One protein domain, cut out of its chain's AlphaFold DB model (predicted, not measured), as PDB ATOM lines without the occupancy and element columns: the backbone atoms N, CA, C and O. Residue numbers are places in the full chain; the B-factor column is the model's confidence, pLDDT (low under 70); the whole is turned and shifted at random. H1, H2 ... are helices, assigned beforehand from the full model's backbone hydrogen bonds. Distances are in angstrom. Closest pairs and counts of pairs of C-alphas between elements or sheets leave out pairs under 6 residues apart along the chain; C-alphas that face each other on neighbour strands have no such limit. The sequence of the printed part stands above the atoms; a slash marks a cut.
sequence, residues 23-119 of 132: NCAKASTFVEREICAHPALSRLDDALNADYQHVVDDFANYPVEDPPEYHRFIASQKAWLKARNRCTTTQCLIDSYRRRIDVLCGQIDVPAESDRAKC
ATOM      1  N   ASN A  23     -47.827 160.083  14.749       91.75
ATOM      2  CA  ASN A  23     -47.349 160.843  15.902       91.75
ATOM      3  C   ASN A  23     -48.237 162.069  16.179       91.75
ATOM      4  O   ASN A  23     -48.122 163.091  15.496       91.75
ATOM      5  N   CYS A  24     -49.044 161.998  17.237       92.62
ATOM      6  CA  CYS A  24     -49.928 163.081  17.663       92.62
ATOM      7  C   CYS A  24     -49.228 164.405  17.996       92.62
ATOM      8  O   CYS A  24     -49.830 165.464  17.830       92.62
ATOM      9  N   ALA A  25     -47.944 164.395  18.369       91.38
ATOM     10  CA  ALA A  25     -47.182 165.632  18.570       91.38
ATOM     11  C   ALA A  25     -46.943 166.411  17.260       91.38
ATOM     12  O   ALA A  25     -46.547 167.574  17.299       91.38
ATOM     13  N   LYS A  26     -47.172 165.781  16.100       92.44
ATOM     14  CA  LYS A  26     -47.056 166.391  14.767       92.44
ATOM     15  C   LYS A  26     -48.412 166.729  14.134       92.44
ATOM     16  O   LYS A  26     -48.441 167.139  12.976       92.44
ATOM     17  N   ALA A  27     -49.519 166.561  14.862       94.50
ATOM     18  CA  ALA A  27     -50.856 166.854  14.357       94.50
ATOM     19  C   ALA A  27     -50.995 168.339  13.972       94.50
ATOM     20  O   ALA A  27     -50.818 169.240  14.793       94.50
ATOM     21  N   SER A  28     -51.355 168.596  12.718       94.94
ATOM     22  CA  SER A  28     -51.384 169.930  12.105       94.94
ATOM     23  C   SER A  28     -52.744 170.280  11.496       94.94
ATOM     24  O   SER A  28     -53.121 171.455  11.431       94.94
ATOM     25  N   THR A  29     -53.531 169.276  11.113       96.12
ATOM     26  CA  THR A  29     -54.866 169.463  10.526       96.12
ATOM     27  C   THR A  29     -55.983 169.317  11.562       96.12
ATOM     28  O   THR A  29     -55.769 168.794  12.654       96.12
ATOM     29  N   PHE A  30     -57.196 169.778  11.224       96.88
ATOM     30  CA  PHE A  30     -58.388 169.507  12.039       96.88
ATOM     31  C   PHE A  30     -58.550 168.001  12.275       96.88
ATOM     32  O   PHE A  30     -58.646 167.572  13.415       96.88
ATOM     33  N   VAL A  31     -58.476 167.204  11.206       97.88
ATOM     34  CA  VAL A  31     -58.641 165.748  11.273       97.88
ATOM     35  C   VAL A  31     -57.612 165.088  12.185       97.88
ATOM     36  O   VAL A  31     -57.986 164.292  13.038       97.88
ATOM     37  N   GLU A  32     -56.331 165.432  12.051       96.75
ATOM     38  CA  GLU A  32     -55.275 164.861  12.900       96.75
ATOM     39  C   GLU A  32     -55.476 165.222  14.375       96.75
ATOM     40  O   GLU A  32     -55.361 164.360  15.244       96.75
ATOM     41  N   ARG A  33     -55.824 166.481  14.671       96.19
ATOM     42  CA  ARG A  33     -56.113 166.901  16.049       96.19
ATOM     43  C   ARG A  33     -57.322 166.169  16.620       96.19
ATOM     44  O   ARG A  33     -57.264 165.736  17.765       96.19
ATOM     45  N   GLU A  34     -58.379 165.996  15.830       96.38
ATOM     46  CA  GLU A  34     -59.574 165.263  16.247       96.38
ATOM     47  C   GLU A  34     -59.273 163.796  16.560       96.38
ATOM     48  O   GLU A  34     -59.742 163.297  17.583       96.38
ATOM     49  N   ILE A  35     -58.468 163.124  15.727       95.31
ATOM     50  CA  ILE A  35     -58.045 161.735  15.965       95.31
ATOM     51  C   ILE A  35     -57.280 161.630  17.289       95.31
ATOM     52  O   ILE A  35     -57.599 160.776  18.112       95.31
ATOM     53  N   CYS A  36     -56.336 162.539  17.528       94.62
ATOM     54  CA  CYS A  36     -55.518 162.542  18.740       94.62
ATOM     55  C   CYS A  36     -56.286 162.931  20.013       94.62
ATOM     56  O   CYS A  36     -55.940 162.481  21.104       94.62
ATOM     57  N   ALA A  37     -57.307 163.783  19.898       93.00
ATOM     58  CA  ALA A  37     -58.086 164.260  21.040       93.00
ATOM     59  C   ALA A  37     -59.196 163.285  21.468       93.00
ATOM     60  O   ALA A  37     -59.605 163.302  22.630       93.00
ATOM     61  N   HIS A  38     -59.687 162.435  20.557       91.06
ATOM     62  CA  HIS A  38     -60.831 161.561  20.810       91.06
ATOM     63  C   HIS A  38     -60.413 160.084  20.819       91.06
ATOM     64  O   HIS A  38     -60.171 159.513  19.755       91.06
ATOM     65  N   PRO A  39     -60.447 159.397  21.978       88.06
ATOM     66  CA  PRO A  39     -60.029 157.997  22.078       88.06
ATOM     67  C   PRO A  39     -60.774 157.051  21.128       88.06
ATOM     68  O   PRO A  39     -60.209 156.073  20.654       88.06
ATOM     69  N   ALA A  40     -62.046 157.337  20.836       87.19
ATOM     70  CA  ALA A  40     -62.828 156.556  19.882       87.19
ATOM     71  C   ALA A  40     -62.316 156.704  18.438       87.19
ATOM     72  O   ALA A  40     -62.268 155.710  17.717       87.19
ATOM     73  N   LEU A  41     -61.908 157.910  18.023       92.44
ATOM     74  CA  LEU A  41     -61.309 158.135  16.704       92.44
ATOM     75  C   LEU A  41     -59.902 157.547  16.620       92.44
ATOM     76  O   LEU A  41     -59.583 156.937  15.609       92.44
ATOM     77  N   SER A  42     -59.107 157.668  17.684       92.31
ATOM     78  CA  SER A  42     -57.790 157.029  17.789       92.31
ATOM     79  C   SER A  42     -57.886 155.515  17.565       92.31
ATOM     80  O   SER A  42     -57.200 154.965  16.714       92.31
ATOM     81  N   ARG A  43     -58.840 154.849  18.236       89.19
ATOM     82  CA  ARG A  43     -59.098 153.412  18.044       89.19
ATOM     83  C   ARG A  43     -59.568 153.060  16.633       89.19
ATOM     84  O   ARG A  43     -59.162 152.038  16.098       89.19
ATOM     85  N   LEU A  44     -60.444 153.876  16.042       90.62
ATOM     86  CA  LEU A  44     -60.892 153.684  14.657       90.62
ATOM     87  C   LEU A  44     -59.730 153.815  13.661       90.62
ATOM     88  O   LEU A  44     -59.697 153.100  12.662       90.62
ATOM     89  N   ASP A  45     -58.800 154.728  13.932       94.75
ATOM     90  CA  ASP A  45     -57.605 154.949  13.125       94.75
ATOM     91  C   ASP A  45     -56.633 153.768  13.202       94.75
ATOM     92  O   ASP A  45     -56.218 153.260  12.160       94.75
ATOM     93  N   ASP A  46     -56.369 153.266  14.409       90.94
ATOM     94  CA  ASP A  46     -55.559 152.063  14.627       90.94
ATOM     95  C   ASP A  46     -56.174 150.824  13.961       90.94
ATOM     96  O   ASP A  46     -55.474 150.086  13.265       90.94
ATOM     97  N   ALA A  47     -57.485 150.610  14.130       87.81
ATOM     98  CA  ALA A  47     -58.193 149.472  13.542       87.81
ATOM     99  C   ALA A  47     -58.103 149.483  12.012       87.81
ATOM    100  O   ALA A  47     -57.697 148.500  11.398       87.81
ATOM    101  N   LEU A  48     -58.399 150.630  11.393       92.19
ATOM    102  CA  LEU A  48     -58.300 150.783   9.945       92.19
ATOM    103  C   LEU A  48     -56.868 150.578   9.446       92.19
ATOM    104  O   LEU A  48     -56.679 150.004   8.374       92.19
ATOM    105  N   ASN A  49     -55.865 151.051  10.191       93.38
ATOM    106  CA  ASN A  49     -54.467 150.845   9.829       93.38
ATOM    107  C   ASN A  49     -54.082 149.358   9.871       93.38
ATOM    108  O   ASN A  49     -53.438 148.888   8.936       93.38
ATOM    109  N   ALA A  50     -54.513 148.621  10.898       88.38
ATOM    110  CA  ALA A  50     -54.291 147.178  10.984       88.38
ATOM    111  C   ALA A  50     -54.943 146.437   9.803       88.38
ATOM    112  O   ALA A  50     -54.282 145.653   9.124       88.38
ATOM    113  N   ASP A  51     -56.203 146.746   9.488       88.12
ATOM    114  CA  ASP A  51     -56.909 146.130   8.358       88.12
ATOM    115  C   ASP A  51     -56.253 146.482   7.011       88.12
ATOM    116  O   ASP A  51     -56.157 145.647   6.113       88.12
ATOM    117  N   TYR A  52     -55.767 147.719   6.857       92.56
ATOM    118  CA  TYR A  52     -55.029 148.138   5.666       92.56
ATOM    119  C   TYR A  52     -53.731 147.338   5.500       92.56
ATOM    120  O   TYR A  52     -53.432 146.915   4.385       92.56
ATOM    121  N   GLN A  53     -52.981 147.125   6.586       91.12
ATOM    122  CA  GLN A  53     -51.758 146.320   6.564       91.12
ATOM    123  C   GLN A  53     -52.051 144.876   6.159       91.12
ATOM    124  O   GLN A  53     -51.374 144.371   5.272       91.12
ATOM    125  N   HIS A  54     -53.111 144.268   6.696       88.00
ATOM    126  CA  HIS A  54     -53.531 142.924   6.290       88.00
ATOM    127  C   HIS A  54     -53.803 142.816   4.787       88.00
ATOM    128  O   HIS A  54     -53.250 141.938   4.137       88.00
ATOM    129  N   VAL A  55     -54.574 143.742   4.208       88.44
ATOM    130  CA  VAL A  55     -54.846 143.716   2.759       88.44
ATOM    131  C   VAL A  55     -53.562 143.899   1.939       88.44
ATOM    132  O   VAL A  55     -53.393 143.266   0.900       88.44
ATOM    133  N   VAL A  56     -52.642 144.766   2.377       91.50
ATOM    134  CA  VAL A  56     -51.346 144.949   1.696       91.50
ATOM    135  C   VAL A  56     -50.492 143.682   1.778       91.50
ATOM    136  O   VAL A  56     -49.889 143.303   0.774       91.50
ATOM    137  N   ASP A  57     -50.464 143.020   2.932       89.69
ATOM    138  CA  ASP A  57     -49.727 141.774   3.134       89.69
ATOM    139  C   ASP A  57     -50.324 140.627   2.301       89.69
ATOM    140  O   ASP A  57     -49.573 139.849   1.709       89.69
ATOM    141  N   ASP A  58     -51.651 140.550   2.164       87.94
ATOM    142  CA  ASP A  58     -52.319 139.584   1.280       87.94
ATOM    143  C   ASP A  58     -51.870 139.773  -0.179       87.94
ATOM    144  O   ASP A  58     -51.495 138.810  -0.852       87.94
ATOM    145  N   PHE A  59     -51.809 141.024  -0.657       89.19
ATOM    146  CA  PHE A  59     -51.285 141.328  -1.993       89.19
ATOM    147  C   PHE A  59     -49.790 141.025  -2.139       89.19
ATOM    148  O   PHE A  59     -49.362 140.607  -3.213       89.19
ATOM    149  N   ALA A  60     -48.991 141.202  -1.085       88.25
ATOM    150  CA  ALA A  60     -47.567 140.866  -1.107       88.25
ATOM    151  C   ALA A  60     -47.316 139.351  -1.225       88.25
ATOM    152  O   ALA A  60     -46.282 138.940  -1.749       88.25
ATOM    153  N   ASN A  61     -48.265 138.528  -0.768       86.19
ATOM    154  CA  ASN A  61     -48.229 137.068  -0.877       86.19
ATOM    155  C   ASN A  61     -49.007 136.532  -2.095       86.19
ATOM    156  O   ASN A  61     -49.145 135.317  -2.261       86.19
ATOM    157  N   TYR A  62     -49.529 137.418  -2.945       84.38
ATOM    158  CA  TYR A  62     -50.320 137.046  -4.112       84.38
ATOM    159  C   TYR A  62     -49.434 136.414  -5.204       84.38
ATOM    160  O   TYR A  62     -48.317 136.878  -5.434       84.38
ATOM    161  N   PRO A  63     -49.897 135.370  -5.924       89.12
ATOM    162  CA  PRO A  63     -49.073 134.642  -6.898       89.12
ATOM    163  C   PRO A  63     -48.727 135.445  -8.161       89.12
ATOM    164  O   PRO A  63     -47.903 135.002  -8.959       89.12
ATOM    165  N   VAL A  64     -49.377 136.590  -8.373       90.12
ATOM    166  CA  VAL A  64     -49.132 137.484  -9.508       90.12
ATOM    167  C   VAL A  64     -48.376 138.706  -9.008       90.12
ATOM    168  O   VAL A  64     -48.854 139.395  -8.112       90.12
ATOM    169  N   GLU A  65     -47.224 138.992  -9.613       90.88
ATOM    170  CA  GLU A  65     -46.489 140.233  -9.365       90.88
ATOM    171  C   GLU A  65     -47.280 141.445  -9.885       90.88
ATOM    172  O   GLU A  65     -47.806 141.428 -10.996       90.88
ATOM    173  N   ASP A  66     -47.335 142.508  -9.079       88.12
ATOM    174  CA  ASP A  66     -47.978 143.793  -9.395       88.12
ATOM    175  C   ASP A  66     -49.432 143.700  -9.930       88.12
ATOM    176  O   ASP A  66     -49.745 144.204 -11.016       88.12
ATOM    177  N   PRO A  67     -50.363 143.064  -9.191       91.31
ATOM    178  CA  PRO A  67     -51.716 142.835  -9.680       91.31
ATOM    179  C   PRO A  67     -52.488 144.165  -9.835       91.31
ATOM    180  O   PRO A  67     -52.444 145.020  -8.940       91.31
ATOM    181  N   PRO A  68     -53.253 144.374 -10.926       92.69
ATOM    182  CA  PRO A  68     -54.066 145.581 -11.125       92.69
ATOM    183  C   PRO A  68     -55.020 145.900  -9.961       92.69
ATOM    184  O   PRO A  68     -55.357 147.064  -9.719       92.69
ATOM    185  N   GLU A  69     -55.465 144.877  -9.240       91.44
ATOM    186  CA  GLU A  69     -56.302 144.949  -8.046       91.44
ATOM    187  C   GLU A  69     -55.608 145.707  -6.909       91.44
ATOM    188  O   GLU A  69     -56.239 146.562  -6.282       91.44
ATOM    189  N   TYR A  70     -54.303 145.489  -6.706       92.69
ATOM    190  CA  TYR A  70     -53.514 146.213  -5.709       92.69
ATOM    191  C   TYR A  70     -53.491 147.715  -6.017       92.69
ATOM    192  O   TYR A  70     -53.797 148.547  -5.158       92.69
ATOM    193  N   HIS A  71     -53.247 148.090  -7.277       94.38
ATOM    194  CA  HIS A  71     -53.272 149.496  -7.702       94.38
ATOM    195  C   HIS A  71     -54.633 150.151  -7.468       94.38
ATOM    196  O   HIS A  71     -54.709 151.287  -6.984       94.38
ATOM    197  N   ARG A  72     -55.721 149.435  -7.772       95.12
ATOM    198  CA  ARG A  72     -57.092 149.903  -7.512       95.12
ATOM    199  C   ARG A  72     -57.349 150.063  -6.016       95.12
ATOM    200  O   ARG A  72     -57.918 151.083  -5.610       95.12
ATOM    201  N   PHE A  73     -56.894 149.120  -5.195       94.75
ATOM    202  CA  PHE A  73     -57.004 149.197  -3.741       94.75
ATOM    203  C   PHE A  73     -56.276 150.432  -3.190       94.75
ATOM    204  O   PHE A  73     -56.902 151.259  -2.515       94.75
ATOM    205  N   ILE A  74     -55.009 150.637  -3.562       96.38
ATOM    206  CA  ILE A  74     -54.208 151.798  -3.144       96.38
ATOM    207  C   ILE A  74     -54.834 153.115  -3.621       96.38
ATOM    208  O   ILE A  74     -54.904 154.089  -2.860       96.38
ATOM    209  N   ALA A  75     -55.334 153.165  -4.859       97.75
ATOM    210  CA  ALA A  75     -56.049 154.332  -5.372       97.75
ATOM    211  C   ALA A  75     -57.311 154.633  -4.546       97.75
ATOM    212  O   ALA A  75     -57.548 155.794  -4.191       97.75
ATOM    213  N   SER A  76     -58.077 153.602  -4.170       96.94
ATOM    214  CA  SER A  76     -59.265 153.750  -3.320       96.94
ATOM    215  C   SER A  76     -58.920 154.285  -1.923       96.94
ATOM    216  O   SER A  76     -59.608 155.177  -1.425       96.94
ATOM    217  N   GLN A  77     -57.817 153.823  -1.319       98.00
ATOM    218  CA  GLN A  77     -57.361 154.276   0.001       98.00
ATOM    219  C   GLN A  77     -56.957 155.752  -0.038       98.00
ATOM    220  O   GLN A  77     -57.379 156.545   0.807       98.00
ATOM    221  N   LYS A  78     -56.202 156.157  -1.066       98.44
ATOM    222  CA  LYS A  78     -55.816 157.562  -1.285       98.44
ATOM    223  C   LYS A  78     -57.034 158.458  -1.517       98.44
ATOM    224  O   LYS A  78     -57.075 159.581  -1.012       98.44
ATOM    225  N   ALA A  79     -58.022 157.985  -2.276       98.44
ATOM    226  CA  ALA A  79     -59.268 158.715  -2.495       98.44
ATOM    227  C   ALA A  79     -60.055 158.889  -1.186       98.44
ATOM    228  O   ALA A  79     -60.516 159.995  -0.894       98.44
ATOM    229  N   TRP A  80     -60.139 157.839  -0.365       98.44
ATOM    230  CA  TRP A  80     -60.766 157.910   0.952       98.44
ATOM    231  C   TRP A  80     -60.056 158.902   1.883       98.44
ATOM    232  O   TRP A  80     -60.729 159.747   2.466       98.44
ATOM    233  N   LEU A  81     -58.718 158.896   1.962       98.31
ATOM    234  CA  LEU A  81     -57.964 159.870   2.771       98.31
ATOM    235  C   LEU A  81     -58.284 161.319   2.373       98.31
ATOM    236  O   LEU A  81     -58.507 162.173   3.234       98.31
ATOM    237  N   LYS A  82     -58.369 161.597   1.064       98.38
ATOM    238  CA  LYS A  82     -58.767 162.917   0.548       98.38
ATOM    239  C   LYS A  82     -60.191 163.291   0.961       98.38
ATOM    240  O   LYS A  82     -60.431 164.452   1.281       98.38
ATOM    241  N   ALA A  83     -61.124 162.340   0.940       98.25
ATOM    242  CA  ALA A  83     -62.505 162.566   1.360       98.25
ATOM    243  C   ALA A  83     -62.613 162.787   2.879       98.25
ATOM    244  O   ALA A  83     -63.206 163.777   3.301       98.25
ATOM    245  N   ARG A  84     -61.968 161.937   3.690       98.12
ATOM    246  CA  ARG A  84     -61.886 162.053   5.156       98.12
ATOM    247  C   ARG A  84     -61.361 163.423   5.578       98.12
ATOM    248  O   ARG A  84     -61.921 164.053   6.466       98.12
ATOM    249  N   ASN A  85     -60.323 163.919   4.902       98.12
ATOM    250  CA  ASN A  85     -59.709 165.215   5.207       98.12
ATOM    251  C   ASN A  85     -60.615 166.431   4.924       98.12
ATOM    252  O   ASN A  85     -60.241 167.547   5.272       98.12
ATOM    253  N   ARG A  86     -61.798 166.239   4.322       97.88
ATOM    254  CA  ARG A  86     -62.823 167.286   4.161       97.88
ATOM    255  C   ARG A  86     -63.809 167.351   5.329       97.88
ATOM    256  O   ARG A  86     -64.629 168.264   5.358       97.88
ATOM    257  N   CYS A  87     -63.770 166.398   6.261       98.12
ATOM    258  CA  CYS A  87     -64.628 166.433   7.437       98.12
ATOM    259  C   CYS A  87     -64.319 167.651   8.313       98.12
ATOM    260  O   CYS A  87     -63.160 167.968   8.569       98.12
ATOM    261  N   THR A  88     -65.378 168.287   8.811       97.06
ATOM    262  CA  THR A  88     -65.321 169.447   9.716       97.06
ATOM    263  C   THR A  88     -65.938 169.161  11.086       97.06
ATOM    264  O   THR A  88     -66.002 170.049  11.930       97.06
ATOM    265  N   THR A  89     -66.398 167.928  11.320       97.31
ATOM    266  CA  THR A  89     -66.978 167.479  12.590       97.31
ATOM    267  C   THR A  89     -66.432 166.109  12.981       97.31
ATOM    268  O   THR A  89     -66.110 165.286  12.118       97.31
ATOM    269  N   THR A  90     -66.383 165.836  14.285       95.31
ATOM    270  CA  THR A  90     -66.001 164.529  14.844       95.31
ATOM    271  C   THR A  90     -66.912 163.412  14.322       95.31
ATOM    272  O   THR A  90     -66.425 162.358  13.925       95.31
ATOM    273  N   GLN A  91     -68.229 163.655  14.229       95.12
ATOM    274  CA  GLN A  91     -69.187 162.668  13.711       95.12
ATOM    275  C   GLN A  91     -68.911 162.303  12.245       95.12
ATOM    276  O   GLN A  91     -68.939 161.126  11.892       95.12
ATOM    277  N   CYS A  92     -68.571 163.286  11.400       98.00
ATOM    278  CA  CYS A  92     -68.178 163.023  10.014       98.00
ATOM    279  C   CYS A  92     -66.978 162.070   9.944       98.00
ATOM    280  O   CYS A  92     -66.973 161.146   9.127       98.00
ATOM    281  N   LEU A  93     -65.981 162.268  10.816       97.25
ATOM    282  CA  LEU A  93     -64.811 161.395  10.892       97.25
ATOM    283  C   LEU A  93     -65.199 159.985  11.329       97.25
ATOM    284  O   LEU A  93     -64.842 159.038  10.631       97.25
ATOM    285  N   ILE A  94     -65.974 159.845  12.408       93.81
ATOM    286  CA  ILE A  94     -66.446 158.542  12.904       93.81
ATOM    287  C   ILE A  94     -67.137 157.763  11.778       93.81
ATOM    288  O   ILE A  94     -66.791 156.611  11.510       93.81
ATOM    289  N   ASP A  95     -68.058 158.409  11.067       94.00
ATOM    290  CA  ASP A  95     -68.796 157.777   9.976       94.00
ATOM    291  C   ASP A  95     -67.890 157.432   8.782       94.00
ATOM    292  O   ASP A  95     -68.063 156.396   8.138       94.00
ATOM    293  N   SER A  96     -66.915 158.293   8.473       97.00
ATOM    294  CA  SER A  96     -65.924 158.063   7.415       97.00
ATOM    295  C   SER A  96     -65.018 156.869   7.720       97.00
ATOM    296  O   SER A  96     -64.724 156.093   6.808       97.00
ATOM    297  N   TYR A  97     -64.585 156.711   8.974       95.12
ATOM    298  CA  TYR A  97     -63.782 155.570   9.418       95.12
ATOM    299  C   TYR A  97     -64.587 154.274   9.392       95.12
ATOM    300  O   TYR A  97     -64.160 153.323   8.746       95.12
ATOM    301  N   ARG A  98     -65.781 154.255  10.001       90.81
ATOM    302  CA  ARG A  98     -66.654 153.068  10.031       90.81
ATOM    303  C   ARG A  98     -66.941 152.527   8.634       90.81
ATOM    304  O   ARG A  98     -66.702 151.354   8.369       90.81
ATOM    305  N   ARG A  99     -67.355 153.404   7.710       92.25
ATOM    306  CA  ARG A  99     -67.600 153.013   6.312       92.25
ATOM    307  C   ARG A  99     -66.363 152.431   5.641       92.25
ATOM    308  O   ARG A  99     -66.489 151.532   4.818       92.25
ATOM    309  N   ARG A 100     -65.172 152.955   5.939       95.31
ATOM    310  CA  ARG A 100     -63.941 152.455   5.321       95.31
ATOM    311  C   ARG A 100     -63.504 151.123   5.908       95.31
ATOM    312  O   ARG A 100     -63.115 150.264   5.129       95.31
ATOM    313  N   ILE A 101     -63.625 150.944   7.220       90.94
ATOM    314  CA  ILE A 101     -63.388 149.660   7.888       90.94
ATOM    315  C   ILE A 101     -64.303 148.587   7.290       90.94
ATOM    316  O   ILE A 101     -63.813 147.543   6.884       90.94
ATOM    317  N   ASP A 102     -65.599 148.864   7.102       86.12
ATOM    318  CA  ASP A 102     -66.508 147.905   6.452       86.12
ATOM    319  C   ASP A 102     -66.067 147.526   5.028       86.12
ATOM    320  O   ASP A 102     -66.167 146.361   4.641       86.12
ATOM    321  N   VAL A 103     -65.548 148.486   4.253       89.06
ATOM    322  CA  VAL A 103     -64.983 148.208   2.923       89.06
ATOM    323  C   VAL A 103     -63.742 147.319   3.027       89.06
ATOM    324  O   VAL A 103     -63.646 146.357   2.272       89.06
ATOM    325  N   LEU A 104     -62.810 147.604   3.943       88.50
ATOM    326  CA  LEU A 104     -61.580 146.818   4.116       88.50
ATOM    327  C   LEU A 104     -61.877 145.402   4.618       88.50
ATOM    328  O   LEU A 104     -61.407 144.442   4.018       88.50
ATOM    329  N   CYS A 105     -62.745 145.247   5.620       84.81
ATOM    330  CA  CYS A 105     -63.162 143.935   6.119       84.81
ATOM    331  C   CYS A 105     -63.888 143.083   5.063       84.81
ATOM    332  O   CYS A 105     -63.975 141.866   5.214       84.81
ATOM    333  N   GLY A 106     -64.456 143.701   4.022       79.25
ATOM    334  CA  GLY A 106     -65.029 142.993   2.875       79.25
ATOM    335  C   GLY A 106     -64.016 142.612   1.791       79.25
ATOM    336  O   GLY A 106     -64.390 141.907   0.860       79.25
ATOM    337  N   GLN A 107     -62.778 143.108   1.868       75.56
ATOM    338  CA  GLN A 107     -61.693 142.828   0.918       75.56
ATOM    339  C   GLN A 107     -60.674 141.817   1.447       75.56
ATOM    340  O   GLN A 107     -59.991 141.205   0.640       75.56
ATOM    341  N   ILE A 108     -60.563 141.649   2.767       69.81
ATOM    342  CA  ILE A 108     -59.722 140.608   3.364       69.81
ATOM    343  C   ILE A 108     -60.316 139.246   2.971       69.81
ATOM    344  O   ILE A 108     -61.514 139.016   3.187       69.81
ATOM    345  N   ASP A 109     -59.494 138.360   2.398       63.28
ATOM    346  CA  ASP A 109     -59.872 136.994   2.008       63.28
ATOM    347  C   ASP A 109     -60.107 136.147   3.269       63.28
ATOM    348  O   ASP A 109     -59.269 135.366   3.717       63.28
ATOM    349  N   VAL A 110     -61.264 136.349   3.898       52.84
ATOM    350  CA  VAL A 110     -61.631 135.715   5.163       52.84
ATOM    351  C   VAL A 110     -62.434 134.430   4.908       52.84
ATOM    352  O   VAL A 110     -63.584 134.517   4.467       52.84
ATOM    353  N   PRO A 111     -61.921 133.235   5.269       53.22
ATOM    354  CA  PRO A 111     -62.660 131.981   5.119       53.22
ATOM    355  C   PRO A 111     -63.771 131.783   6.166       53.22
ATOM    356  O   PRO A 111     -64.602 130.891   6.002       53.22
ATOM    357  N   ALA A 112     -63.808 132.571   7.251       57.12
ATOM    358  CA  ALA A 112     -64.736 132.360   8.365       57.12
ATOM    359  C   ALA A 112     -65.372 133.656   8.897       57.12
ATOM    360  O   ALA A 112     -64.699 134.644   9.168       57.12
ATOM    361  N   GLU A 113     -66.679 133.627   9.173       55.59
ATOM    362  CA  GLU A 113     -67.443 134.720   9.809       55.59
ATOM    363  C   GLU A 113     -66.773 135.277  11.087       55.59
ATOM    364  O   GLU A 113     -66.825 136.479  11.358       55.59
ATOM    365  N   SER A 114     -66.042 134.417  11.806       56.78
ATOM    366  CA  SER A 114     -65.188 134.767  12.946       56.78
ATOM    367  C   SER A 114     -64.121 135.817  12.614       56.78
ATOM    368  O   SER A 114     -63.900 136.709  13.429       56.78
ATOM    369  N   ASP A 115     -63.455 135.775  11.456       62.31
ATOM    370  CA  ASP A 115     -62.368 136.730  11.184       62.31
ATOM    371  C   ASP A 115     -62.891 138.074  10.663       62.31
ATOM    372  O   ASP A 115     -62.286 139.112  10.922       62.31
ATOM    373  N   ARG A 116     -64.104 138.103  10.092       63.38
ATOM    374  CA  ARG A 116     -64.841 139.361   9.877       63.38
ATOM    375  C   ARG A 116     -65.257 139.987  11.208       63.38
ATOM    376  O   ARG A 116     -65.167 141.204  11.369       63.38
ATOM    377  N   ALA A 117     -65.696 139.172  12.169       61.88
ATOM    378  CA  ALA A 117     -65.962 139.635  13.528       61.88
ATOM    379  C   ALA A 117     -64.680 140.146  14.203       61.88
ATOM    380  O   ALA A 117     -64.730 141.184  14.859       61.88
ATOM    381  N   LYS A 118     -63.525 139.502  13.970       65.38
ATOM    382  CA  LYS A 118     -62.217 139.984  14.443       65.38
ATOM    383  C   LYS A 118     -61.837 141.329  13.827       65.38
ATOM    384  O   LYS A 118     -61.565 142.247  14.596       65.38
ATOM    385  N   CYS A 119     -61.944 141.474  12.502       72.00
ATOM    386  CA  CYS A 119     -61.736 142.735  11.774       72.00
ATOM    387  C   CYS A 119     -62.571 143.878  12.381       72.00
ATOM    388  O   CYS A 119     -62.065 144.938  12.731       72.00
TER     389      CYS A 119
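What this domain is: This is residues 23 to 119 of the 132 residues of the protein "DUF1311 domain-containing protein" of Burkholderia contaminans (UniProt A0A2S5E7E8). Three long helices, H2, H3 and H4, stand side by side in a loosely joined, up-and-down bundle, each running against the one before. Short H1 lies across one end, and short H5 folds back near Cys 105 of H4. The printed part has 97 residues, 70 of them in the five named helices H1 to H5, in that order along the chain, with no named strand; the class is all helix, and the whole is only just compact, close to loose, with a radius of gyration of the C-alphas of 14.5 A and spans of 41 by 29 by 22 A.

Where its parts are: H1 is residues 30 to 37, from C-alpha 30 at (-58.388, 169.507, 12.039). H2 is 39 to 60, 31.4 A; H3 68 to 84, 24.4 A; H4 90 to 105, 22.5 A. H5, 113 to 119, ends at C-alpha (-61.736, 142.735, 11.774).

How they stand to each other: H2 and H4 touch, closest C-alphas Leu 48 and Ile 101, 5.6 A, at a shallow tilt of 26 degrees, the same way. H3 and H4 form a hairpin, touching through residues 80 to 84 and 93 to 100 alone, closest C-alphas Arg 84 and Ser 96, 6.1 A. H2 and H3 are close but not clearly touching. H1 and H2 touch only at the corner, about perpendicular at 73 degrees. In each helix every O i to N i+4 pair is within hydrogen-bond range.

The domain as a whole: The printed part has no cut and no long link. Residues 108 to 118 are under pLDDT 70.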